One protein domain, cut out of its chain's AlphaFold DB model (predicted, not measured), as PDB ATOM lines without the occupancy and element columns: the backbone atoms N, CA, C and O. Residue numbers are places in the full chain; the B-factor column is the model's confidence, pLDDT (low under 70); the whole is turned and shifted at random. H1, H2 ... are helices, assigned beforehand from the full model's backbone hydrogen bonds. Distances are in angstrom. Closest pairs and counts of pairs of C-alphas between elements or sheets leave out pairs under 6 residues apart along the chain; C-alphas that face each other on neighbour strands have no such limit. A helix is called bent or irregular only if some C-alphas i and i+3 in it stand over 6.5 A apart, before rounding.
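AT A GLANCE: This is residues 193 to 370 of the 464 residues of an uncharacterized protein of Saprospirales bacterium (UniProt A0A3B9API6). Two groups of helices stand next to each other: H2, H3 and H4 in a small up-and-down bundle with H1 packed on H3, and a second bundle of H5, H7, H8 and H9, with H6 between H3 and H7. The groups meet near the middle, where H5 crosses H3; H1 and H2 make one end of the long axis and H8 the other. The 178 printed residues have nine named helices, H1 to H9 along the chain, and no named strand: the class is all helix. The whole is compact, with a radius of gyration of the C-alphas of 16.3 A and spans of 50 by 36 by 30 A.

HOW THE PARTS SIT: Begin at H1, residues 197 to 217, which is irregular, with C-alphas 202 and 205 7.5 A apart and a kink of 58 degrees near residue 204. It touches H3, residues 241 to 253, at a shallow tilt of 23 degrees, the same way; the closest C-alphas, Phe 204 and Glu 242, are 6.6 A apart. H3 is the hub, touching five helices. H2, residues 222 to 233, only just irregular with C-alphas 223 and 226 6.8 A apart, forms a hairpin with H3, touching it with residues 228 to 232 alone; the closest C-alphas, Leu 232 and Tyr 243, are 7.3 A apart. H4, residues 258 to 274, forms another hairpin with H3, closest at the C-alphas of Leu 247 and Phe 268, 6.6 A; H2, H3 and H4 make an up and down bundle, each running against the one before. H5, residues 278 to 291, touches H3 at a steep tilt of 52 degrees, closest at the C-alphas of Leu 244 and Tyr 282, 6.7 A. H6, residues 297 to 304, touches H3, the C-alphas of Asn 252 and Asn 299 being closest at 4.6 A. H7, residues 314 to 328, forms hairpins with H6 and with H8, residues 333 to 345; the closest C-alphas are Ser 304 and Tyr 319, 6.0 A, and Ile 325 and Ala 335, 5.6 A. H9, residues 351 to 370, touches H5 at a shallow tilt of 20 degrees, closest at the C-alphas of Val 287 and Cys 355, 5.5 A; H5, H7, H8 and H9 make a bundle of four helices. Every O i to N i+4 pair is within hydrogen-bond range in H3 to H9, against 15 of 17 in H1 and 6 of 8 in H2.

IN THESE COORDINATES: Find C-alpha 197 at (138.831, 166.147, 69.605); from there H1 runs 29.1 A. H4 spans 24.4 A, H7 21.5 A and H5 20.2 A. H9 runs 28.5 A to C-alpha 370 at (116.176, 130.755, 55.288).

THE WHOLE: The C-alphas farthest apart, Gly 198 and Pro 333, are 51.1 A apart. The printed part has no cut and no long link; no printed residue is under 70 in pLDDT, and the mean of the printed part is 93.4.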
ATOM      1  N   PHE A 193     141.907 154.581  67.664       93.31
ATOM      2  CA  PHE A 193     140.975 155.288  68.538       93.31
ATOM      3  C   PHE A 193     141.509 156.697  68.826       93.31
ATOM      4  O   PHE A 193     142.651 156.830  69.279       93.31
ATOM      5  N   PRO A 194     140.711 157.750  68.578       93.50
ATOM      6  CA  PRO A 194     141.146 159.116  68.809       93.50
ATOM      7  C   PRO A 194     141.300 159.391  70.304       93.50
ATOM      8  O   PRO A 194     140.488 158.952  71.122       93.50
ATOM      9  N   LYS A 195     142.325 160.165  70.658       91.88
ATOM     10  CA  LYS A 195     142.576 160.632  72.029       91.88
ATOM     11  C   LYS A 195     142.179 162.090  72.231       91.88
ATOM     12  O   LYS A 195     141.903 162.491  73.357       91.88
ATOM     13  N   THR A 196     142.134 162.865  71.149       94.62
ATOM     14  CA  THR A 196     141.803 164.297  71.158       94.62
ATOM     15  C   THR A 196     140.633 164.603  70.230       94.62
ATOM     16  O   THR A 196     140.347 163.848  69.297       94.62
ATOM     17  N   LEU A 197     139.952 165.731  70.454       92.44
ATOM     18  CA  LEU A 197     138.831 166.147  69.605       92.44
ATOM     19  C   LEU A 197     139.250 166.327  68.133       92.44
ATOM     20  O   LEU A 197     138.505 165.963  67.223       92.44
ATOM     21  N   GLY A 198     140.457 166.850  67.895       92.19
ATOM     22  CA  GLY A 198     141.010 167.009  66.548       92.19
ATOM     23  C   GLY A 198     141.219 165.668  65.844       92.19
ATOM     24  O   GLY A 198     140.817 165.505  64.692       92.19
ATOM     25  N   GLU A 199     141.773 164.684  66.556       92.44
ATOM     26  CA  GLU A 199     141.901 163.316  66.047       92.44
ATOM     27  C   GLU A 199     140.545 162.665  65.802       92.44
ATOM     28  O   GLU A 199     140.410 161.940  64.823       92.44
ATOM     29  N   MET A 200     139.541 162.913  66.647       93.88
ATOM     30  CA  MET A 200     138.201 162.353  66.470       93.88
ATOM     31  C   MET A 200     137.559 162.888  65.191       93.88
ATOM     32  O   MET A 200     137.196 162.108  64.316       93.88
ATOM     33  N   LYS A 201     137.503 164.214  65.027       90.88
ATOM     34  CA  LYS A 201     136.943 164.843  63.820       90.88
ATOM     35  C   LYS A 201     137.659 164.414  62.546       90.88
ATOM     36  O   LYS A 201     137.036 164.288  61.497       90.88
ATOM     37  N   ALA A 202     138.962 164.174  62.635       88.00
ATOM     38  CA  ALA A 202     139.697 163.589  61.537       88.00
ATOM     39  C   ALA A 202     139.324 162.101  61.368       88.00
ATOM     40  O   ALA A 202     138.773 161.699  60.352       88.00
ATOM     41  N   ASN A 203     139.665 161.231  62.298       88.06
ATOM     42  CA  ASN A 203     139.812 159.798  62.035       88.06
ATOM     43  C   ASN A 203     138.560 158.962  62.330       88.06
ATOM     44  O   ASN A 203     138.567 157.758  62.064       88.06
ATOM     45  N   PHE A 204     137.483 159.559  62.849       92.69
ATOM     46  CA  PHE A 204     136.302 158.799  63.255       92.69
ATOM     47  C   PHE A 204     135.613 158.069  62.100       92.69
ATOM     48  O   PHE A 204     135.142 156.954  62.287       92.69
ATOM     49  N   SER A 205     135.593 158.642  60.896       90.69
ATOM     50  CA  SER A 205     135.016 157.981  59.720       90.69
ATOM     51  C   SER A 205     135.685 156.631  59.428       90.69
ATOM     52  O   SER A 205     134.993 155.633  59.211       90.69
ATOM     53  N   ALA A 206     137.017 156.579  59.515       90.06
ATOM     54  CA  ALA A 206     137.798 155.354  59.373       90.06
ATOM     55  C   ALA A 206     137.540 154.376  60.532       90.06
ATOM     56  O   ALA A 206     137.337 153.184  60.293       90.06
ATOM     57  N   LEU A 207     137.480 154.871  61.776       93.88
ATOM     58  CA  LEU A 207     137.145 154.054  62.949       93.88
ATOM     59  C   LEU A 207     135.752 153.425  62.825       93.88
ATOM     60  O   LEU A 207     135.584 152.232  63.068       93.88
ATOM     61  N   ARG A 208     134.761 154.204  62.391       93.31
ATOM     62  CA  ARG A 208     133.400 153.739  62.135       93.31
ATOM     63  C   ARG A 208     133.381 152.643  61.081       93.31
ATOM     64  O   ARG A 208     132.829 151.583  61.339       93.31
ATOM     65  N   GLN A 209     133.997 152.865  59.919       90.25
ATOM     66  CA  GLN A 209     134.049 151.850  58.860       90.25
ATOM     67  C   GLN A 209     134.701 150.553  59.349       90.25
ATOM     68  O   GLN A 209     134.178 149.471  59.088       90.25
ATOM     69  N   PHE A 210     135.797 150.661  60.105       92.38
ATOM     70  CA  PHE A 210     136.448 149.524  60.747       92.38
ATOM     71  C   PHE A 210     135.491 148.755  61.668       92.38
ATOM     72  O   PHE A 210     135.345 147.542  61.513       92.38
ATOM     73  N   LEU A 211     134.815 149.450  62.586       93.00
ATOM     74  CA  LEU A 211     133.887 148.838  63.535       93.00
ATOM     75  C   LEU A 211     132.722 148.150  62.814       93.00
ATOM     76  O   LEU A 211     132.494 146.961  63.020       93.00
ATOM     77  N   LEU A 212     132.037 148.856  61.908       90.94
ATOM     78  CA  LEU A 212     130.912 148.300  61.148       90.94
ATOM     79  C   LEU A 212     131.330 147.056  60.356       90.94
ATOM     80  O   LEU A 212     130.631 146.045  60.383       90.94
ATOM     81  N   LYS A 213     132.502 147.087  59.711       88.12
ATOM     82  CA  LYS A 213     132.995 145.945  58.941       88.12
ATOM     83  C   LYS A 213     133.317 144.735  59.817       88.12
ATOM     84  O   LYS A 213     133.059 143.602  59.416       88.12
ATOM     85  N   ARG A 214     133.839 144.956  61.026       88.19
ATOM     86  CA  ARG A 214     134.055 143.869  61.992       88.19
ATOM     87  C   ARG A 214     132.749 143.220  62.415       88.19
ATOM     88  O   ARG A 214     132.667 141.994  62.384       88.19
ATOM     89  N   PHE A 215     131.730 144.015  62.728       86.44
ATOM     90  CA  PHE A 215     130.422 143.482  63.105       86.44
ATOM     91  C   PHE A 215     129.758 142.707  61.962       86.44
ATOM     92  O   PHE A 215     129.204 141.642  62.211       86.44
ATOM     93  N   GLU A 216     129.910 143.154  60.709       85.00
ATOM     94  CA  GLU A 216     129.440 142.409  59.527       85.00
ATOM     95  C   GLU A 216     130.071 141.009  59.423       85.00
ATOM     96  O   GLU A 216     129.417 140.048  59.025       85.00
ATOM     97  N   THR A 217     131.352 140.884  59.781       81.06
ATOM     98  CA  THR A 217     132.093 139.611  59.698       81.06
ATOM     99  C   THR A 217     131.914 138.706  60.918       81.06
ATOM    100  O   THR A 217     132.394 137.575  60.896       81.06
ATOM    101  N   GLY A 218     131.239 139.176  61.973       76.88
ATOM    102  CA  GLY A 218     131.069 138.424  63.220       76.88
ATOM    103  C   GLY A 218     132.377 138.175  63.980       76.88
ATOM    104  O   GLY A 218     132.464 137.215  64.741       76.88
ATOM    105  N   ALA A 219     133.408 138.998  63.761       75.94
ATOM    106  CA  ALA A 219     134.683 138.872  64.464       75.94
ATOM    107  C   ALA A 219     134.523 139.173  65.969       75.94
ATOM    108  O   ALA A 219     133.687 139.994  66.352       75.94
ATOM    109  N   GLY A 220     135.339 138.543  66.823       77.62
ATOM    110  CA  GLY A 220     135.337 138.799  68.269       77.62
ATOM    111  C   GLY A 220     135.720 140.248  68.591       77.62
ATOM    112  O   GLY A 220     136.635 140.796  67.981       77.62
ATOM    113  N   ASN A 221     135.023 140.900  69.525       82.75
ATOM    114  CA  ASN A 221     135.204 142.338  69.803       82.75
ATOM    115  C   ASN A 221     135.625 142.641  71.245       82.75
ATOM    116  O   ASN A 221     135.630 143.803  71.651       82.75
ATOM    117  N   ASP A 222     136.002 141.624  72.018       86.56
ATOM    118  CA  ASP A 222     136.347 141.795  73.431       86.56
ATOM    119  C   ASP A 222     137.551 142.725  73.630       86.56
ATOM    120  O   ASP A 222     137.521 143.592  74.503       86.56
ATOM    121  N   SER A 223     138.558 142.650  72.755       88.81
ATOM    122  CA  SER A 223     139.725 143.542  72.792       88.81
ATOM    123  C   SER A 223     139.396 145.015  72.509       88.81
ATOM    124  O   SER A 223     140.176 145.900  72.862       88.81
ATOM    125  N   LEU A 224     138.229 145.311  71.923       91.81
ATOM    126  CA  LEU A 224     137.793 146.678  71.625       91.81
ATOM    127  C   LEU A 224     137.019 147.324  72.780       91.81
ATOM    128  O   LEU A 224     136.942 148.553  72.833       91.81
ATOM    129  N   LYS A 225     136.480 146.542  73.726       91.12
ATOM    130  CA  LYS A 225     135.621 147.045  74.816       91.12
ATOM    131  C   LYS A 225     136.294 148.132  75.645       91.12
ATOM    132  O   LYS A 225     135.692 149.176  75.900       91.12
ATOM    133  N   ALA A 226     137.560 147.929  76.009       91.56
ATOM    134  CA  ALA A 226     138.325 148.905  76.780       91.56
ATOM    135  C   ALA A 226     138.510 150.228  76.016       91.56
ATOM    136  O   ALA A 226     138.370 151.303  76.598       91.56
ATOM    137  N   GLN A 227     138.763 150.162  74.706       94.25
ATOM    138  CA  GLN A 227     138.958 151.345  73.862       94.25
ATOM    139  C   GLN A 227     137.646 152.104  73.630       94.25
ATOM    140  O   GLN A 227     137.616 153.328  73.741       94.25
ATOM    141  N   ILE A 228     136.542 151.386  73.394       95.00
ATOM    142  CA  ILE A 228     135.197 151.972  73.272       95.00
ATOM    143  C   ILE A 228     134.789 152.639  74.589       95.00
ATOM    144  O   ILE A 228     134.332 153.780  74.594       95.00
ATOM    145  N   THR A 229     135.024 151.974  75.719       93.44
ATOM    146  CA  THR A 229     134.756 152.540  77.048       93.44
ATOM    147  C   THR A 229     135.604 153.788  77.299       93.44
ATOM    148  O   THR A 229     135.091 154.803  77.769       93.44
ATOM    149  N   GLY A 230     136.890 153.757  76.933       94.94
ATOM    150  CA  GLY A 230     137.774 154.923  76.985       94.94
ATOM    151  C   GLY A 230     137.260 156.095  76.144       94.94
ATOM    152  O   GLY A 230     137.237 157.228  76.624       94.94
ATOM    153  N   PHE A 231     136.773 155.818  74.932       96.56
ATOM    154  CA  PHE A 231     136.153 156.813  74.056       96.56
ATOM    155  C   PHE A 231     134.901 157.429  74.698       96.56
ATOM    156  O   PHE A 231     134.783 158.651  74.770       96.56
ATOM    157  N   LEU A 232     133.980 156.606  75.215       96.44
ATOM    158  CA  LEU A 232     132.736 157.089  75.824       96.44
ATOM    159  C   LEU A 232     132.981 157.889  77.113       96.44
ATOM    160  O   LEU A 232     132.238 158.832  77.406       96.44
ATOM    161  N   ASN A 233     134.038 157.563  77.856       95.88
ATOM    162  CA  ASN A 233     134.446 158.284  79.061       95.88
ATOM    163  C   ASN A 233     135.132 159.629  78.780       95.88
ATOM    164  O   ASN A 233     135.235 160.455  79.693       95.88
ATOM    165  N   ASN A 234     135.568 159.889  77.544       95.94
ATOM    166  CA  ASN A 234     136.171 161.167  77.194       95.94
ATOM    167  C   ASN A 234     135.101 162.268  77.101       95.94
ATOM    168  O   ASN A 234     134.250 162.276  76.211       95.94
ATOM    169  N   LYS A 235     135.160 163.228  78.028       95.44
ATOM    170  CA  LYS A 235     134.203 164.340  78.096       95.44
ATOM    171  C   LYS A 235     134.316 165.305  76.921       95.44
ATOM    172  O   LYS A 235     133.317 165.922  76.575       95.44
ATOM    173  N   GLU A 236     135.489 165.420  76.302       95.56
ATOM    174  CA  GLU A 236     135.691 166.313  75.156       95.56
ATOM    175  C   GLU A 236     134.924 165.852  73.914       95.56
ATOM    176  O   GLU A 236     134.664 166.658  73.029       95.56
ATOM    177  N   PHE A 237     134.557 164.569  73.838       96.25
ATOM    178  CA  PHE A 237     133.862 164.006  72.679       96.25
ATOM    179  C   PHE A 237     132.343 164.201  72.741       96.25
ATOM    180  O   PHE A 237     131.671 164.084  71.722       96.25
ATOM    181  N   GLN A 238     131.795 164.497  73.919       95.50
ATOM    182  CA  GLN A 238     130.353 164.609  74.161       95.50
ATOM    183  C   GLN A 238     129.722 165.742  73.338       95.50
ATOM    184  O   GLN A 238     130.387 166.724  73.006       95.50
ATOM    185  N   GLY A 239     128.433 165.622  73.005       95.06
ATOM    186  CA  GLY A 239     127.730 166.610  72.183       95.06
ATOM    187  C   GLY A 239     128.216 166.678  70.730       95.06
ATOM    188  O   GLY A 239     128.168 167.744  70.116       95.06
ATOM    189  N   SER A 240     128.711 165.566  70.183       95.75
ATOM    190  CA  SER A 240     129.156 165.457  68.791       95.75
ATOM    191  C   SER A 240     128.470 164.302  68.058       95.75
ATOM    192  O   SER A 240     128.040 163.328  68.677       95.75
ATOM    193  N   GLU A 241     128.399 164.397  66.725       96.06
ATOM    194  CA  GLU A 241     127.876 163.319  65.870       96.06
ATOM    195  C   GLU A 241     128.653 162.018  66.067       96.06
ATOM    196  O   GLU A 241     128.066 160.954  66.219       96.06
ATOM    197  N   GLU A 242     129.980 162.101  66.128       96.88
ATOM    198  CA  GLU A 242     130.865 160.948  66.274       96.88
ATOM    199  C   GLU A 242     130.598 160.212  67.593       96.88
ATOM    200  O   GLU A 242     130.605 158.982  67.654       96.88
ATOM    201  N   TYR A 243     130.295 160.954  68.659       97.38
ATOM    202  CA  TYR A 243     129.927 160.358  69.936       97.38
ATOM    203  C   TYR A 243     128.571 159.654  69.890       97.38
ATOM    204  O   TYR A 243     128.444 158.540  70.400       97.38
ATOM    205  N   LEU A 244     127.575 160.262  69.241       97.81
ATOM    206  CA  LEU A 244     126.266 159.647  69.018       97.81
ATOM    207  C   LEU A 244     126.384 158.364  68.188       97.81
ATOM    208  O   LEU A 244     125.798 157.340  68.542       97.81
ATOM    209  N   GLU A 245     127.172 158.388  67.117       97.38
ATOM    210  CA  GLU A 245     127.398 157.217  66.274       97.38
ATOM    211  C   GLU A 245     128.127 156.104  67.043       97.38
ATOM    212  O   GLU A 245     127.745 154.939  66.942       97.38
ATOM    213  N   MET A 246     129.117 156.444  67.878       97.25
ATOM    214  CA  MET A 246     129.777 155.469  68.755       97.25
ATOM    215  C   MET A 246     128.807 154.874  69.782       97.25
ATOM    216  O   MET A 246     128.853 153.669  70.028       97.25
ATOM    217  N   LEU A 247     127.909 155.680  70.359       97.62
ATOM    218  CA  LEU A 247     126.861 155.185  71.256       97.62
ATOM    219  C   LEU A 247     125.942 154.190  70.544       97.62
ATOM    220  O   LEU A 247     125.682 153.112  71.073       97.62
ATOM    221  N   ALA A 248     125.482 154.523  69.340       96.75
ATOM    222  CA  ALA A 248     124.633 153.634  68.558       96.75
ATOM    223  C   ALA A 248     125.354 152.328  68.198       96.75
ATOM    224  O   ALA A 248     124.785 151.249  68.361       96.75
ATOM    225  N   ILE A 249     126.618 152.398  67.775       95.50
ATOM    226  CA  ILE A 249     127.433 151.212  67.487       95.50
ATOM    227  C   ILE A 249     127.603 150.347  68.743       95.50
ATOM    228  O   ILE A 249     127.377 149.138  68.694       95.50
ATOM    229  N   CYS A 250     127.975 150.961  69.866       95.06
ATOM    230  CA  CYS A 250     128.198 150.258  71.123       95.06
ATOM    231  C   CYS A 250     126.920 149.567  71.612       95.06
ATOM    232  O   CYS A 250     126.952 148.370  71.883       95.06
ATOM    233  N   GLY A 251     125.795 150.284  71.649       94.81
ATOM    234  CA  GLY A 251     124.527 149.751  72.146       94.81
ATOM    235  C   GLY A 251     123.939 148.623  71.298       94.81
ATOM    236  O   GLY A 251     123.314 147.718  71.845       94.81
ATOM    237  N   ASN A 252     124.166 148.638  69.980       93.81
ATOM    238  CA  ASN A 252     123.630 147.613  69.080       93.81
ATOM    239  C   ASN A 252     124.553 146.390  68.945       93.81
ATOM    240  O   ASN A 252     124.063 145.264  68.840       93.81
ATOM    241  N   PHE A 253     125.879 146.570  68.929       91.88
ATOM    242  CA  PHE A 253     126.809 145.507  68.513       91.88
ATOM    243  C   PHE A 253     127.793 145.026  69.581       91.88
ATOM    244  O   PHE A 253     128.391 143.964  69.402       91.88
ATOM    245  N   VAL A 254     127.987 145.763  70.675       90.94
ATOM    246  CA  VAL A 254     128.916 145.351  71.733       90.94
ATOM    247  C   VAL A 254     128.158 144.575  72.802       90.94
ATOM    248  O   VAL A 254     127.157 145.042  73.341       90.94
ATOM    249  N   ASP A 255     128.655 143.387  73.138       89.62
ATOM    250  CA  ASP A 255     128.130 142.606  74.253       89.62
ATOM    251  C   ASP A 255     128.574 143.211  75.585       89.62
ATOM    252  O   ASP A 255     129.718 143.028  76.002       89.62
ATOM    253  N   LEU A 256     127.652 143.932  76.225       91.12
ATOM    254  CA  LEU A 256     127.847 144.588  77.516       91.12
ATOM    255  C   LEU A 256     127.269 143.745  78.656       91.12
ATOM    256  O   LEU A 256     126.087 143.357  78.621       91.12
ATOM    257  N   ASP A 257     128.074 143.532  79.693       92.31
ATOM    258  CA  ASP A 257     127.622 142.963  80.961       92.31
ATOM    259  C   ASP A 257     126.651 143.922  81.702       92.31
ATOM    260  O   ASP A 257     126.446 145.067  81.281       92.31
ATOM    261  N   PRO A 258     125.992 143.500  82.800       93.69
ATOM    262  CA  PRO A 258     125.035 144.357  83.503       93.69
ATOM    263  C   PRO A 258     125.613 145.681  84.038       93.69
ATOM    264  O   PRO A 258     124.901 146.688  84.077       93.69
ATOM    265  N   ALA A 259     126.878 145.701  84.465       93.88
ATOM    266  CA  ALA A 259     127.536 146.901  84.974       93.88
ATOM    267  C   ALA A 259     127.935 147.835  83.823       93.88
ATOM    268  O   ALA A 259     127.641 149.034  83.872       93.88
ATOM    269  N   GLU A 260     128.523 147.280  82.766       94.19
ATOM    270  CA  GLU A 260     128.874 147.983  81.532       94.19
ATOM    271  C   GLU A 260     127.636 148.590  80.868       94.19
ATOM    272  O   GLU A 260     127.640 149.760  80.487       94.19
ATOM    273  N   ARG A 261     126.527 147.847  80.804       95.19
ATOM    274  CA  ARG A 261     125.260 148.328  80.238       95.19
ATOM    275  C   ARG A 261     124.680 149.488  81.028       95.19
ATOM    276  O   ARG A 261     124.173 150.438  80.438       95.19
ATOM    277  N   LYS A 262     124.768 149.443  82.358       95.25
ATOM    278  CA  LYS A 262     124.339 150.557  83.211       95.25
ATOM    279  C   LYS A 262     125.200 151.802  82.976       95.25
ATOM    280  O   LYS A 262     124.668 152.915  82.927       95.25
ATOM    281  N   ALA A 263     126.512 151.628  82.816       95.62
ATOM    282  CA  ALA A 263     127.412 152.721  82.465       95.62
ATOM    283  C   ALA A 263     127.055 153.296  81.085       95.62
ATOM    284  O   ALA A 263     126.805 154.495  80.974       95.62
ATOM    285  N   PHE A 264     126.915 152.447  80.065       97.25
ATOM    286  CA  PHE A 264     126.484 152.834  78.720       97.25
ATOM    287  C   PHE A 264     125.158 153.606  78.730       97.25
ATOM    288  O   PHE A 264     125.095 154.708  78.189       97.25
ATOM    289  N   ALA A 265     124.127 153.087  79.408       97.12
ATOM    290  CA  ALA A 265     122.824 153.742  79.522       97.12
ATOM    291  C   ALA A 265     122.943 155.145  80.137       97.12
ATOM    292  O   ALA A 265     122.257 156.071  79.716       97.12
ATOM    293  N   THR A 266     123.874 155.341  81.076       96.69
ATOM    294  CA  THR A 266     124.157 156.664  81.653       96.69
ATOM    295  C   THR A 266     124.717 157.633  80.606       96.69
ATOM    296  O   THR A 266     124.317 158.798  80.577       96.69
ATOM    297  N   HIS A 267     125.620 157.179  79.729       97.56
ATOM    298  CA  HIS A 267     126.116 158.002  78.620       97.56
ATOM    299  C   HIS A 267     125.014 158.293  77.600       97.56
ATOM    300  O   HIS A 267     124.853 159.446  77.203       97.56
ATOM    301  N   PHE A 268     124.240 157.276  77.219       98.00
ATOM    302  CA  PHE A 268     123.164 157.405  76.242       98.00
ATOM    303  C   PHE A 268     122.086 158.386  76.708       98.00
ATOM    304  O   PHE A 268     121.779 159.341  76.003       98.00
ATOM    305  N   GLU A 269     121.564 158.214  77.925       97.00
ATOM    306  CA  GLU A 269     120.504 159.069  78.471       97.00
ATOM    307  C   GLU A 269     120.958 160.511  78.704       97.00
ATOM    308  O   GLU A 269     120.151 161.436  78.588       97.00
ATOM    309  N   ARG A 270     122.246 160.728  79.003       96.31
ATOM    310  CA  ARG A 270     122.813 162.078  79.060       96.31
ATOM    311  C   ARG A 270     122.732 162.738  77.686       96.31
ATOM    312  O   ARG A 270     122.095 163.780  77.570       96.31
ATOM    313  N   GLU A 271     123.337 162.129  76.665       96.75
ATOM    314  CA  GLU A 271     123.370 162.713  75.316       96.75
ATOM    315  C   GLU A 271     121.969 162.877  74.733       96.75
ATOM    316  O   GLU A 271     121.662 163.927  74.176       96.75
ATOM    317  N   ARG A 272     121.088 161.898  74.951       96.69
ATOM    318  CA  ARG A 272     119.679 161.941  74.545       96.69
ATOM    319  C   ARG A 272     118.943 163.177  75.055       96.69
ATOM    320  O   ARG A 272     118.028 163.657  74.393       96.69
ATOM    321  N   ARG A 273     119.332 163.697  76.221       95.12
ATOM    322  CA  ARG A 273     118.697 164.860  76.863       95.12
ATOM    323  C   ARG A 273     119.436 166.170  76.609       95.12
ATOM    324  O   ARG A 273     118.815 167.224  76.715       95.12
ATOM    325  N   SER A 274     120.738 166.129  76.322       94.50
ATOM    326  CA  SER A 274     121.571 167.331  76.184       94.50
ATOM    327  C   SER A 274     121.952 167.685  74.749       94.50
ATOM    328  O   SER A 274     122.215 168.855  74.478       94.50
ATOM    329  N   PHE A 275     122.019 166.713  73.836       95.75
ATOM    330  CA  PHE A 275     122.438 166.941  72.455       95.75
ATOM    331  C   PHE A 275     121.243 167.290  71.562       95.75
ATOM    332  O   PHE A 275     120.194 166.647  71.593       95.75
ATOM    333  N   GLN A 276     121.396 168.348  70.767       95.81
ATOM    334  CA  GLN A 276     120.320 168.881  69.941       95.81
ATOM    335  C   GLN A 276     119.891 167.875  68.864       95.81
ATOM    336  O   GLN A 276     120.722 167.392  68.097       95.81
ATOM    337  N   GLU A 277     118.581 167.621  68.769       95.44
ATOM    338  CA  GLU A 277     117.992 166.679  67.797       95.44
ATOM    339  C   GLU A 277     118.609 165.270  67.882       95.44
ATOM    340  O   GLU A 277     118.725 164.574  66.868       95.44
ATOM    341  N   PHE A 278     119.046 164.858  69.079       97.06
ATOM    342  CA  PHE A 278     119.671 163.552  69.287       97.06
ATOM    343  C   PHE A 278     118.801 162.416  68.746       97.06
ATOM    344  O   PHE A 278     119.305 161.534  68.063       97.06
ATOM    345  N   ASP A 279     117.496 162.456  69.007       95.88
ATOM    346  CA  ASP A 279     116.526 161.458  68.562       95.88
ATOM    347  C   ASP A 279     116.497 161.293  67.035       95.88
ATOM    348  O   ASP A 279     116.639 160.183  66.519       95.88
ATOM    349  N   LEU A 280     116.405 162.398  66.297       96.19
ATOM    350  CA  LEU A 280     116.422 162.413  64.837       96.19
ATOM    351  C   LEU A 280     117.760 161.913  64.274       96.19
ATOM    352  O   LEU A 280     117.774 161.131  63.320       96.19
ATOM    353  N   ARG A 281     118.886 162.363  64.838       97.44
ATOM    354  CA  ARG A 281     120.240 161.980  64.395       97.44
ATOM    355  C   ARG A 281     120.515 160.503  64.668       97.44
ATOM    356  O   ARG A 281     120.967 159.792  63.772       97.44
ATOM    357  N   TYR A 282     120.151 160.035  65.858       97.81
ATOM    358  CA  TYR A 282     120.257 158.642  66.269       97.81
ATOM    359  C   TYR A 282     119.468 157.726  65.341       97.81
ATOM    360  O   TYR A 282     120.035 156.791  64.785       97.81
ATOM    361  N   LEU A 283     118.184 158.017  65.108       97.38
ATOM    362  CA  LEU A 283     117.346 157.172  64.259       97.38
ATOM    363  C   LEU A 283     117.819 157.178  62.798       97.38
ATOM    364  O   LEU A 283     117.816 156.135  62.149       97.38
ATOM    365  N   ARG A 284     118.317 158.311  62.277       96.94
ATOM    366  CA  ARG A 284     118.919 158.357  60.930       96.94
ATOM    367  C   ARG A 284     120.138 157.450  60.832       96.94
ATOM    368  O   ARG A 284     120.298 156.741  59.838       96.94
ATOM    369  N   PHE A 285     120.980 157.465  61.856       96.88
ATOM    370  CA  PHE A 285     122.129 156.580  61.903       96.88
ATOM    371  C   PHE A 285     121.706 155.116  62.085       96.88
ATOM    372  O   PHE A 285     122.232 154.248  61.392       96.88
ATOM    373  N   LEU A 286     120.681 154.833  62.891       96.81
ATOM    374  CA  LEU A 286     120.109 153.495  63.053       96.81
ATOM    375  C   LEU A 286     119.602 152.914  61.722       96.81
ATOM    376  O   LEU A 286     119.890 151.761  61.411       96.81
ATOM    377  N   VAL A 287     118.937 153.716  60.879       95.50
ATOM    378  CA  VAL A 287     118.564 153.314  59.504       95.50
ATOM    379  C   VAL A 287     119.790 152.883  58.695       95.50
ATOM    380  O   VAL A 287     119.715 151.924  57.925       95.50
ATOM    381  N   SER A 288     120.924 153.574  58.851       94.00
ATOM    382  CA  SER A 288     122.165 153.182  58.173       94.00
ATOM    383  C   SER A 288     122.694 151.841  58.685       94.00
ATOM    384  O   SER A 288     123.071 151.004  57.868       94.00
ATOM    385  N   LEU A 289     122.610 151.587  59.997       94.50
ATOM    386  CA  LEU A 289     123.045 150.335  60.620       94.50
ATOM    387  C   LEU A 289     122.196 149.136  60.180       94.50
ATOM    388  O   LEU A 289     122.749 148.066  59.924       94.50
ATOM    389  N   TYR A 290     120.881 149.321  60.011       92.81
ATOM    390  CA  TYR A 290     120.002 148.306  59.419       92.81
ATOM    391  C   TYR A 290     120.438 147.894  58.011       92.81
ATOM    392  O   TYR A 290     120.358 146.719  57.658       92.81
ATOM    393  N   LYS A 291     120.901 148.855  57.205       87.25
ATOM    394  CA  LYS A 291     121.349 148.609  55.828       87.25
ATOM    395  C   LYS A 291     122.754 148.012  55.780       87.25
ATOM    396  O   LYS A 291     123.024 147.162  54.933       87.25
ATOM    397  N   SER A 292     123.654 148.470  56.646       82.81
ATOM    398  CA  SER A 292     125.023 147.968  56.766       82.81
ATOM    399  C   SER A 292     125.609 148.350  58.133       82.81
ATOM    400  O   SER A 292     125.647 149.538  58.460       82.81
ATOM    401  N   PRO A 293     126.085 147.384  58.941       82.31
ATOM    402  CA  PRO A 293     126.352 145.980  58.608       82.31
ATOM    403  C   PRO A 293     125.117 145.065  58.613       82.31
ATOM    404  O   PRO A 293     125.209 143.930  58.153       82.31
ATOM    405  N   GLY A 294     123.971 145.558  59.086       83.62
ATOM    406  CA  GLY A 294     122.764 144.775  59.328       83.62
ATOM    407  C   GLY A 294     122.474 144.686  60.823       83.62
ATOM    408  O   GLY A 294     123.323 144.245  61.593       83.62
ATOM    409  N   ILE A 295     121.275 145.109  61.218       88.44
ATOM    410  CA  ILE A 295     120.732 144.949  62.572       88.44
ATOM    411  C   ILE A 295     119.688 143.841  62.526       88.44
ATOM    412  O   ILE A 295     118.853 143.822  61.618       88.44
ATOM    413  N   ASP A 296     119.733 142.933  63.497       87.19
ATOM    414  CA  ASP A 296     118.689 141.945  63.743       87.19
ATOM    415  C   ASP A 296     118.027 142.130  65.121       87.19
ATOM    416  O   ASP A 296     118.322 143.066  65.863       87.19
ATOM    417  N   ALA A 297     117.121 141.211  65.469       90.06
ATOM    418  CA  ALA A 297     116.403 141.250  66.739       90.06
ATOM    419  C   ALA A 297     117.327 141.255  67.968       90.06
ATOM    420  O   ALA A 297     117.014 141.910  68.953       90.06
ATOM    421  N   VAL A 298     118.478 140.576  67.916       91.44
ATOM    422  CA  VAL A 298     119.422 140.543  69.043       91.44
ATOM    423  C   VAL A 298     120.048 141.921  69.241       91.44
ATOM    424  O   VAL A 298     120.194 142.380  70.373       91.44
ATOM    425  N   ASN A 299     120.411 142.596  68.149       93.06
ATOM    426  CA  ASN A 299     120.956 143.950  68.202       93.06
ATOM    427  C   ASN A 299     119.933 144.953  68.760       93.06
ATOM    428  O   ASN A 299     120.255 145.707  69.682       93.06
ATOM    429  N   ASP A 300     118.702 144.918  68.247       92.81
ATOM    430  CA  ASP A 300     117.625 145.800  68.705       92.81
ATOM    431  C   ASP A 300     117.268 145.554  70.175       92.81
ATOM    432  O   ASP A 300     117.131 146.506  70.944       92.81
ATOM    433  N   GLU A 301     117.182 144.291  70.604       93.12
ATOM    434  CA  GLU A 301     116.912 143.928  71.998       93.12
ATOM    435  C   GLU A 301     118.016 144.409  72.946       93.12
ATOM    436  O   GLU A 301     117.709 144.938  74.019       93.12
ATOM    437  N   ARG A 302     119.297 144.275  72.565       93.50
ATOM    438  CA  ARG A 302     120.427 144.798  73.358       93.50
ATOM    439  C   ARG A 302     120.271 146.294  73.605       93.50
ATOM    440  O   ARG A 302     120.385 146.742  74.749       93.50
ATOM    441  N   MET A 303     119.967 147.047  72.553       95.31
ATOM    442  CA  MET A 303     119.804 148.490  72.653       95.31
ATOM    443  C   MET A 303     118.532 148.867  73.426       95.31
ATOM    444  O   MET A 303     118.578 149.692  74.338       95.31
ATOM    445  N   SER A 304     117.411 148.196  73.156       94.94
ATOM    446  CA  SER A 304     116.134 148.381  73.858       94.94
ATOM    447  C   SER A 304     116.245 148.155  75.373       94.94
ATOM    448  O   SER A 304     115.571 148.830  76.156       94.94
ATOM    449  N   GLN A 305     117.119 147.244  75.814       93.19
ATOM    450  CA  GLN A 305     117.398 146.995  77.235       93.19
ATOM    451  C   GLN A 305     118.182 148.128  77.918       93.19
ATOM    452  O   GLN A 305     118.181 148.203  79.148       93.19
ATOM    453  N   ALA A 306     118.864 148.985  77.157       93.69
ATOM    454  CA  ALA A 306     119.631 150.116  77.678       93.69
ATOM    455  C   ALA A 306     118.866 151.451  77.631       93.69
ATOM    456  O   ALA A 306     119.241 152.391  78.332       93.69
ATOM    457  N   VAL A 307     117.810 151.541  76.821       95.25
ATOM    458  CA  VAL A 307     117.032 152.765  76.592       95.25
ATOM    459  C   VAL A 307     115.939 152.941  77.648       95.25
ATOM    460  O   VAL A 307     115.133 152.037  77.892       95.25
ATOM    461  N   ASP A 308     115.824 154.147  78.216       95.00
ATOM    462  CA  ASP A 308     114.659 154.507  79.029       95.00
ATOM    463  C   ASP A 308     113.428 154.723  78.132       95.00
ATOM    464  O   ASP A 308     113.241 155.777  77.515       95.00
ATOM    465  N   LYS A 309     112.563 153.710  78.064       94.88
ATOM    466  CA  LYS A 309     111.303 153.752  77.308       94.88
ATOM    467  C   LYS A 309     110.193 154.542  78.008       94.88
ATOM    468  O   LYS A 309     109.110 154.654  77.436       94.88
ATOM    469  N   MET A 310     110.407 155.088  79.207       94.44
ATOM    470  CA  MET A 310     109.446 155.982  79.873       94.44
ATOM    471  C   MET A 310     109.619 157.440  79.442       94.44
ATOM    472  O   MET A 310     108.669 158.223  79.517       94.44
ATOM    473  N   TYR A 311     110.807 157.806  78.953       93.94
ATOM    474  CA  TYR A 311     111.035 159.107  78.339       93.94
ATOM    475  C   TYR A 311     110.216 159.240  77.047       93.94
ATOM    476  O   TYR A 311     110.127 158.301  76.259       93.94
ATOM    477  N   LYS A 312     109.565 160.392  76.852       92.75
ATOM    478  CA  LYS A 312     108.674 160.634  75.709       92.75
ATOM    479  C   LYS A 312     109.447 161.293  74.576       92.75
ATOM    480  O   LYS A 312     109.584 162.513  74.557       92.75
ATOM    481  N   ASP A 313     109.937 160.478  73.656       94.06
ATOM    482  CA  ASP A 313     110.539 160.916  72.403       94.06
ATOM    483  C   ASP A 313     110.406 159.829  71.323       94.06
ATOM    484  O   ASP A 313     109.911 158.722  71.566       94.06
ATOM    485  N   ARG A 314     110.935 160.143  70.140       95.31
ATOM    486  CA  ARG A 314     110.918 159.278  68.958       95.31
ATOM    487  C   ARG A 314     111.652 157.948  69.172       95.31
ATOM    488  O   ARG A 314     111.260 156.934  68.604       95.31
ATOM    489  N   ILE A 315     112.712 157.939  69.988       96.94
ATOM    490  CA  ILE A 315     113.511 156.736  70.279       96.94
ATOM    491  C   ILE A 315     112.691 155.752  71.111       96.94
ATOM    492  O   ILE A 315     112.638 154.566  70.787       96.94
ATOM    493  N   ALA A 316     112.050 156.225  72.182       96.06
ATOM    494  CA  ALA A 316     111.214 155.372  73.018       96.06
ATOM    495  C   ALA A 316     110.007 154.849  72.240       96.06
ATOM    496  O   ALA A 316     109.679 153.671  72.360       96.06
ATOM    497  N   ASP A 317     109.363 155.704  71.446       95.00
ATOM    498  CA  ASP A 317     108.216 155.312  70.627       95.00
ATOM    499  C   ASP A 317     108.602 154.197  69.645       95.00
ATOM    500  O   ASP A 317     107.929 153.164  69.587       95.00
ATOM    501  N   TYR A 318     109.741 154.347  68.964       97.00
ATOM    502  CA  TYR A 318     110.281 153.330  68.070       97.00
ATOM    503  C   TYR A 318     110.639 152.013  68.790       97.00
ATOM    504  O   TYR A 318     110.191 150.946  68.369       97.00
ATOM    505  N   TYR A 319     111.382 152.043  69.902       97.19
ATOM    506  CA  TYR A 319     111.761 150.796  70.582       97.19
ATOM    507  C   TYR A 319     110.565 150.061  71.204       97.19
ATOM    508  O   TYR A 319     110.593 148.838  71.303       97.19
ATOM    509  N   ARG A 320     109.474 150.756  71.563       96.38
ATOM    510  CA  ARG A 320     108.235 150.091  72.011       96.38
ATOM    511  C   ARG A 320     107.571 149.284  70.891       96.38
ATOM    512  O   ARG A 320     107.116 148.169  71.149       96.38
ATOM    513  N   ILE A 321     107.503 149.820  69.667       96.62
ATOM    514  CA  ILE A 321     106.960 149.057  68.531       96.62
ATOM    515  C   ILE A 321     107.920 147.942  68.103       96.62
ATOM    516  O   ILE A 321     107.459 146.833  67.827       96.62
ATOM    517  N   ALA A 322     109.235 148.187  68.136       96.75
ATOM    518  CA  ALA A 322     110.241 147.166  67.863       96.75
ATOM    519  C   ALA A 322     110.102 145.982  68.831       96.75
ATOM    520  O   ALA A 322     109.892 144.856  68.386       96.75
ATOM    521  N   ASP A 323     110.070 146.238  70.144       96.62
ATOM    522  CA  ASP A 323     109.851 145.209  71.167       96.62
ATOM    523  C   ASP A 323     108.570 144.410  70.915       96.62
ATOM    524  O   ASP A 323     108.553 143.188  71.062       96.62
ATOM    525  N   LYS A 324     107.470 145.074  70.539       96.56
ATOM    526  CA  LYS A 324     106.204 144.385  70.261       96.56
ATOM    527  C   LYS A 324     106.338 143.428  69.072       96.56
ATOM    528  O   LYS A 324     105.841 142.304  69.147       96.56
ATOM    529  N   ILE A 325     107.036 143.840  68.013       96.94
ATOM    530  CA  ILE A 325     107.297 142.997  66.839       96.94
ATOM    531  C   ILE A 325     108.244 141.845  67.183       96.94
ATOM    532  O   ILE A 325     107.973 140.716  66.776       96.94
ATOM    533  N   HIS A 326     109.312 142.095  67.945       95.50
ATOM    534  CA  HIS A 326     110.250 141.053  68.368       95.50
ATOM    535  C   HIS A 326     109.566 139.988  69.236       95.50
ATOM    536  O   HIS A 326     109.754 138.797  69.000       95.50
ATOM    537  N   ASN A 327     108.712 140.407  70.176       94.88
ATOM    538  CA  ASN A 327     108.047 139.505  71.119       94.88
ATOM    539  C   ASN A 327     106.899 138.693  70.499       94.88
ATOM    540  O   ASN A 327     106.754 137.511  70.801       94.88
ATOM    541  N   LEU A 328     106.052 139.317  69.673       95.88
ATOM    542  CA  LEU A 328     104.871 138.654  69.098       95.88
ATOM    543  C   LEU A 328     105.149 138.021  67.728       95.88
ATOM    544  O   LEU A 328     104.449 137.096  67.316       95.88
ATOM    545  N   GLY A 329     106.159 138.518  67.018       93.88
ATOM    546  CA  GLY A 329     106.428 138.198  65.624       93.88
ATOM    547  C   GLY A 329     105.624 139.073  64.656       93.88
ATOM    548  O   GLY A 329     104.443 139.352  64.848       93.88
ATOM    549  N   TYR A 330     106.258 139.460  63.546       93.50
ATOM    550  CA  TYR A 330     105.683 140.360  62.534       93.50
ATOM    551  C   TYR A 330     104.447 139.798  61.798       93.50
ATOM    552  O   TYR A 330     103.768 140.538  61.090       93.50
ATOM    553  N   VAL A 331     104.148 138.502  61.926       94.44
ATOM    554  CA  VAL A 331     102.950 137.869  61.336       94.44
ATOM    555  C   VAL A 331     101.744 137.876  62.279       94.44
ATOM    556  O   VAL A 331     100.636 137.566  61.847       94.44
ATOM    557  N   HIS A 332     101.942 138.196  63.562       96.25
ATOM    558  CA  HIS A 332     100.876 138.169  64.557       96.25
ATOM    559  C   HIS A 332      99.891 139.332  64.334       96.25
ATOM    560  O   HIS A 332     100.347 140.465  64.147       96.25
ATOM    561  N   PRO A 333      98.561 139.110  64.404       95.81
ATOM    562  CA  PRO A 333      97.559 140.160  64.197       95.81
ATOM    563  C   PRO A 333      97.796 141.414  65.049       95.81
ATOM    564  O   PRO A 333      97.863 142.513  64.508       95.81
ATOM    565  N   ASP A 334      98.044 141.250  66.350       96.75
ATOM    566  CA  ASP A 334      98.295 142.377  67.262       96.75
ATOM    567  C   ASP A 334      99.570 143.168  66.930       96.75
ATOM    568  O   ASP A 334      99.666 144.354  67.256       96.75
ATOM    569  N   ALA A 335     100.576 142.524  66.326       96.94
ATOM    570  CA  ALA A 335     101.788 143.205  65.876       96.94
ATOM    571  C   ALA A 335     101.500 144.008  64.602       96.94
ATOM    572  O   ALA A 335     101.890 145.168  64.511       96.94
ATOM    573  N   ILE A 336     100.755 143.428  63.660       96.44
ATOM    574  CA  ILE A 336     100.325 144.087  62.420       96.44
ATOM    575  C   ILE A 336      99.459 145.315  62.724       96.44
ATOM    576  O   ILE A 336      99.684 146.383  62.155       96.44
ATOM    577  N   GLU A 337      98.491 145.184  63.634       96.56
ATOM    578  CA  GLU A 337      97.642 146.298  64.066       96.56
ATOM    579  C   GLU A 337      98.480 147.417  64.691       96.56
ATOM    580  O   GLU A 337      98.327 148.579  64.324       96.56
ATOM    581  N   ALA A 338      99.441 147.067  65.552       96.69
ATOM    582  CA  ALA A 338     100.345 148.042  66.153       96.69
ATOM    583  C   ALA A 338     101.225 148.754  65.124       96.69
ATOM    584  O   ALA A 338     101.486 149.945  65.261       96.69
ATOM    585  N   VAL A 339     101.677 148.045  64.086       96.75
ATOM    586  CA  VAL A 339     102.437 148.645  62.985       96.75
ATOM    587  C   VAL A 339     101.567 149.620  62.200       96.75
ATOM    588  O   VAL A 339     102.021 150.719  61.888       96.75
ATOM    589  N   GLN A 340     100.318 149.257  61.913       95.94
ATOM    590  CA  GLN A 340      99.377 150.145  61.236       95.94
ATOM    591  C   GLN A 340      99.066 151.391  62.078       95.94
ATOM    592  O   GLN A 340      99.048 152.496  61.536       95.94
ATOM    593  N   GLU A 341      98.848 151.236  63.385       95.81
ATOM    594  CA  GLU A 341      98.626 152.349  64.315       95.81
ATOM    595  C   GLU A 341      99.859 153.258  64.405       95.81
ATOM    596  O   GLU A 341      99.745 154.478  64.261       95.81
ATOM    597  N   PHE A 342     101.048 152.674  64.561       95.06
ATOM    598  CA  PHE A 342     102.307 153.413  64.572       95.06
ATOM    599  C   PHE A 342     102.502 154.194  63.268       95.06
ATOM    600  O   PHE A 342     102.798 155.385  63.294       95.06
ATOM    601  N   TYR A 343     102.273 153.554  62.119       93.38
ATOM    602  CA  TYR A 343     102.391 154.198  60.813       93.38
ATOM    603  C   TYR A 343     101.401 155.357  60.643       93.38
ATOM    604  O   TYR A 343     101.768 156.401  60.119       93.38
ATOM    605  N   ASN A 344     100.158 155.201  61.107       91.69
ATOM    606  CA  ASN A 344      99.116 156.224  60.976       91.69
ATOM    607  C   ASN A 344      99.314 157.426  61.908       91.69
ATOM    608  O   ASN A 344      98.783 158.503  61.642       91.69
ATOM    609  N   THR A 345     100.030 157.237  63.015       90.62
ATOM    610  CA  THR A 345     100.301 158.286  64.012       90.62
ATOM    611  C   THR A 345     101.560 159.094  63.703       90.62
ATOM    612  O   THR A 345     101.742 160.168  64.276       90.62
ATOM    613  N   HIS A 346     102.390 158.627  62.771       89.81
ATOM    614  CA  HIS A 346     103.616 159.292  62.340       89.81
ATOM    615  C   HIS A 346     103.513 159.725  60.876       89.81
ATOM    616  O   HIS A 346     102.772 159.160  60.077       89.81
ATOM    617  N   GLU A 347     104.296 160.727  60.479       82.69
ATOM    618  CA  GLU A 347     104.402 161.056  59.061       82.69
ATOM    619  C   GLU A 347     105.019 159.869  58.300       82.69
ATOM    620  O   GLU A 347     106.009 159.274  58.739       82.69
ATOM    621  N   GLY A 348     104.471 159.533  57.129       76.69
ATOM    622  CA  GLY A 348     104.936 158.379  56.346       76.69
ATOM    623  C   GLY A 348     106.417 158.452  55.943       76.69
ATOM    624  O   GLY A 348     107.066 157.419  55.777       76.69
ATOM    625  N   LEU A 349     106.981 159.661  55.832       83.00
ATOM    626  CA  LEU A 349     108.398 159.913  55.524       83.00
ATOM    627  C   LEU A 349     109.250 160.251  56.761       83.00
ATOM    628  O   LEU A 349     110.404 160.649  56.613       83.00
ATOM    629  N   SER A 350     108.700 160.098  57.967       92.31
ATOM    630  CA  SER A 350     109.456 160.277  59.208       92.31
ATOM    631  C   SER A 350     110.553 159.214  59.357       92.31
ATOM    632  O   SER A 350     110.514 158.149  58.725       92.31
ATOM    633  N   VAL A 351     111.565 159.511  60.177       93.94
ATOM    634  CA  VAL A 351     112.716 158.613  60.363       93.94
ATOM    635  C   VAL A 351     112.330 157.374  61.173       93.94
ATOM    636  O   VAL A 351     112.819 156.285  60.909       93.94
ATOM    637  N   GLU A 352     111.392 157.528  62.096       94.44
ATOM    638  CA  GLU A 352     110.798 156.503  62.942       94.44
ATOM    639  C   GLU A 352     110.111 155.443  62.083       94.44
ATOM    640  O   GLU A 352     110.339 154.241  62.230       94.44
ATOM    641  N   THR A 353     109.316 155.907  61.117       94.50
ATOM    642  CA  THR A 353     108.647 155.039  60.157       94.50
ATOM    643  C   THR A 353     109.645 154.371  59.211       94.50
ATOM    644  O   THR A 353     109.447 153.219  58.830       94.50
ATOM    645  N   GLU A 354     110.736 155.046  58.839       95.81
ATOM    646  CA  GLU A 354     111.819 154.405  58.084       95.81
ATOM    647  C   GLU A 354     112.506 153.304  58.898       95.81
ATOM    648  O   GLU A 354     112.674 152.206  58.374       95.81
ATOM    649  N   CYS A 355     112.829 153.532  60.176       96.00
ATOM    650  CA  CYS A 355     113.354 152.487  61.059       96.00
ATOM    651  C   CYS A 355     112.390 151.296  61.144       96.00
ATOM    652  O   CYS A 355     112.821 150.150  61.037       96.00
ATOM    653  N   LEU A 356     111.083 151.549  61.266       96.44
ATOM    654  CA  LEU A 356     110.070 150.492  61.288       96.44
ATOM    655  C   LEU A 356     110.034 149.684  59.978       96.44
ATOM    656  O   LEU A 356     109.963 148.454  60.006       96.44
ATOM    657  N   ARG A 357     110.120 150.352  58.823       96.31
ATOM    658  CA  ARG A 357     110.223 149.673  57.521       96.31
ATOM    659  C   ARG A 357     111.475 148.803  57.441       96.31
ATOM    660  O   ARG A 357     111.382 147.663  56.987       96.31
ATOM    661  N   GLN A 358     112.616 149.321  57.901       95.94
ATOM    662  CA  GLN A 358     113.883 148.586  57.926       95.94
ATOM    663  C   GLN A 358     113.819 147.359  58.856       95.94
ATOM    664  O   GLN A 358     114.250 146.271  58.483       95.94
ATOM    665  N   LEU A 359     113.186 147.486  60.022       96.00
ATOM    666  CA  LEU A 359     112.942 146.365  60.927       96.00
ATOM    667  C   LEU A 359     112.127 145.247  60.250       96.00
ATOM    668  O   LEU A 359     112.517 144.076  60.263       96.00
ATOM    669  N   VAL A 360     111.004 145.593  59.614       96.50
ATOM    670  CA  VAL A 360     110.130 144.609  58.950       96.50
ATOM    671  C   VAL A 360     110.819 143.956  57.747       96.50
ATOM    672  O   VAL A 360     110.740 142.735  57.586       96.50
ATOM    673  N   ILE A 361     111.534 144.721  56.911       95.19
ATOM    674  CA  ILE A 361     112.228 144.146  55.745       95.19
ATOM    675  C   ILE A 361     113.381 143.226  56.164       95.19
ATOM    676  O   ILE A 361     113.650 142.239  55.473       95.19
ATOM    677  N   THR A 362     114.020 143.466  57.314       93.88
ATOM    678  CA  THR A 362     114.999 142.540  57.900       93.88
ATOM    679  C   THR A 362     114.360 141.189  58.213       93.88
ATOM    680  O   THR A 362     114.914 140.149  57.839       93.88
ATOM    681  N   TYR A 363     113.167 141.175  58.817       94.75
ATOM    682  CA  TYR A 363     112.425 139.936  59.065       94.75
ATOM    683  C   TYR A 363     112.080 139.196  57.773       94.75
ATOM    684  O   TYR A 363     112.326 137.991  57.672       94.75
ATOM    685  N   PHE A 364     111.583 139.911  56.760       95.06
ATOM    686  CA  PHE A 364     111.301 139.315  55.452       95.06
ATOM    687  C   PHE A 364     112.570 138.731  54.833       95.06
ATOM    688  O   PHE A 364     112.569 137.601  54.345       95.06
ATOM    689  N   THR A 365     113.676 139.470  54.897       93.25
ATOM    690  CA  THR A 365     114.963 139.051  54.341       93.25
ATOM    691  C   THR A 365     115.477 137.787  55.013       93.25
ATOM    692  O   THR A 365     115.893 136.856  54.321       93.25
ATOM    693  N   ARG A 366     115.437 137.725  56.349       91.31
ATOM    694  CA  ARG A 366     115.862 136.549  57.119       91.31
ATOM    695  C   ARG A 366     115.024 135.326  56.766       91.31
ATOM    696  O   ARG A 366     115.588 134.262  56.526       91.31
ATOM    697  N   LEU A 367     113.707 135.496  56.695       91.69
ATOM    698  CA  LEU A 367     112.779 134.438  56.323       91.69
ATOM    699  C   LEU A 367     113.102 133.891  54.927       91.69
ATOM    700  O   LEU A 367     113.410 132.714  54.788       91.69
ATOM    701  N   VAL A 368     113.103 134.750  53.904       93.69
ATOM    702  CA  VAL A 368     113.294 134.331  52.506       93.69
ATOM    703  C   VAL A 368     114.682 133.728  52.276       93.69
ATOM    704  O   VAL A 368     114.811 132.763  51.524       93.69
ATOM    705  N   LYS A 369     115.728 134.241  52.938       91.44
ATOM    706  CA  LYS A 369     117.069 133.628  52.892       91.44
ATOM    707  C   LYS A 369     117.111 132.252  53.560       91.44
ATOM    708  O   LYS A 369     117.906 131.417  53.131       91.44
ATOM    709  N   GLY A 370     116.292 132.032  54.588       92.50
ATOM    710  CA  GLY A 370     116.176 130.755  55.288       92.50
ATOM    711  C   GLY A 370     115.434 129.677  54.497       92.50
ATOM    712  O   GLY A 370     115.651 128.498  54.756       92.50
TER     713      GLY A 370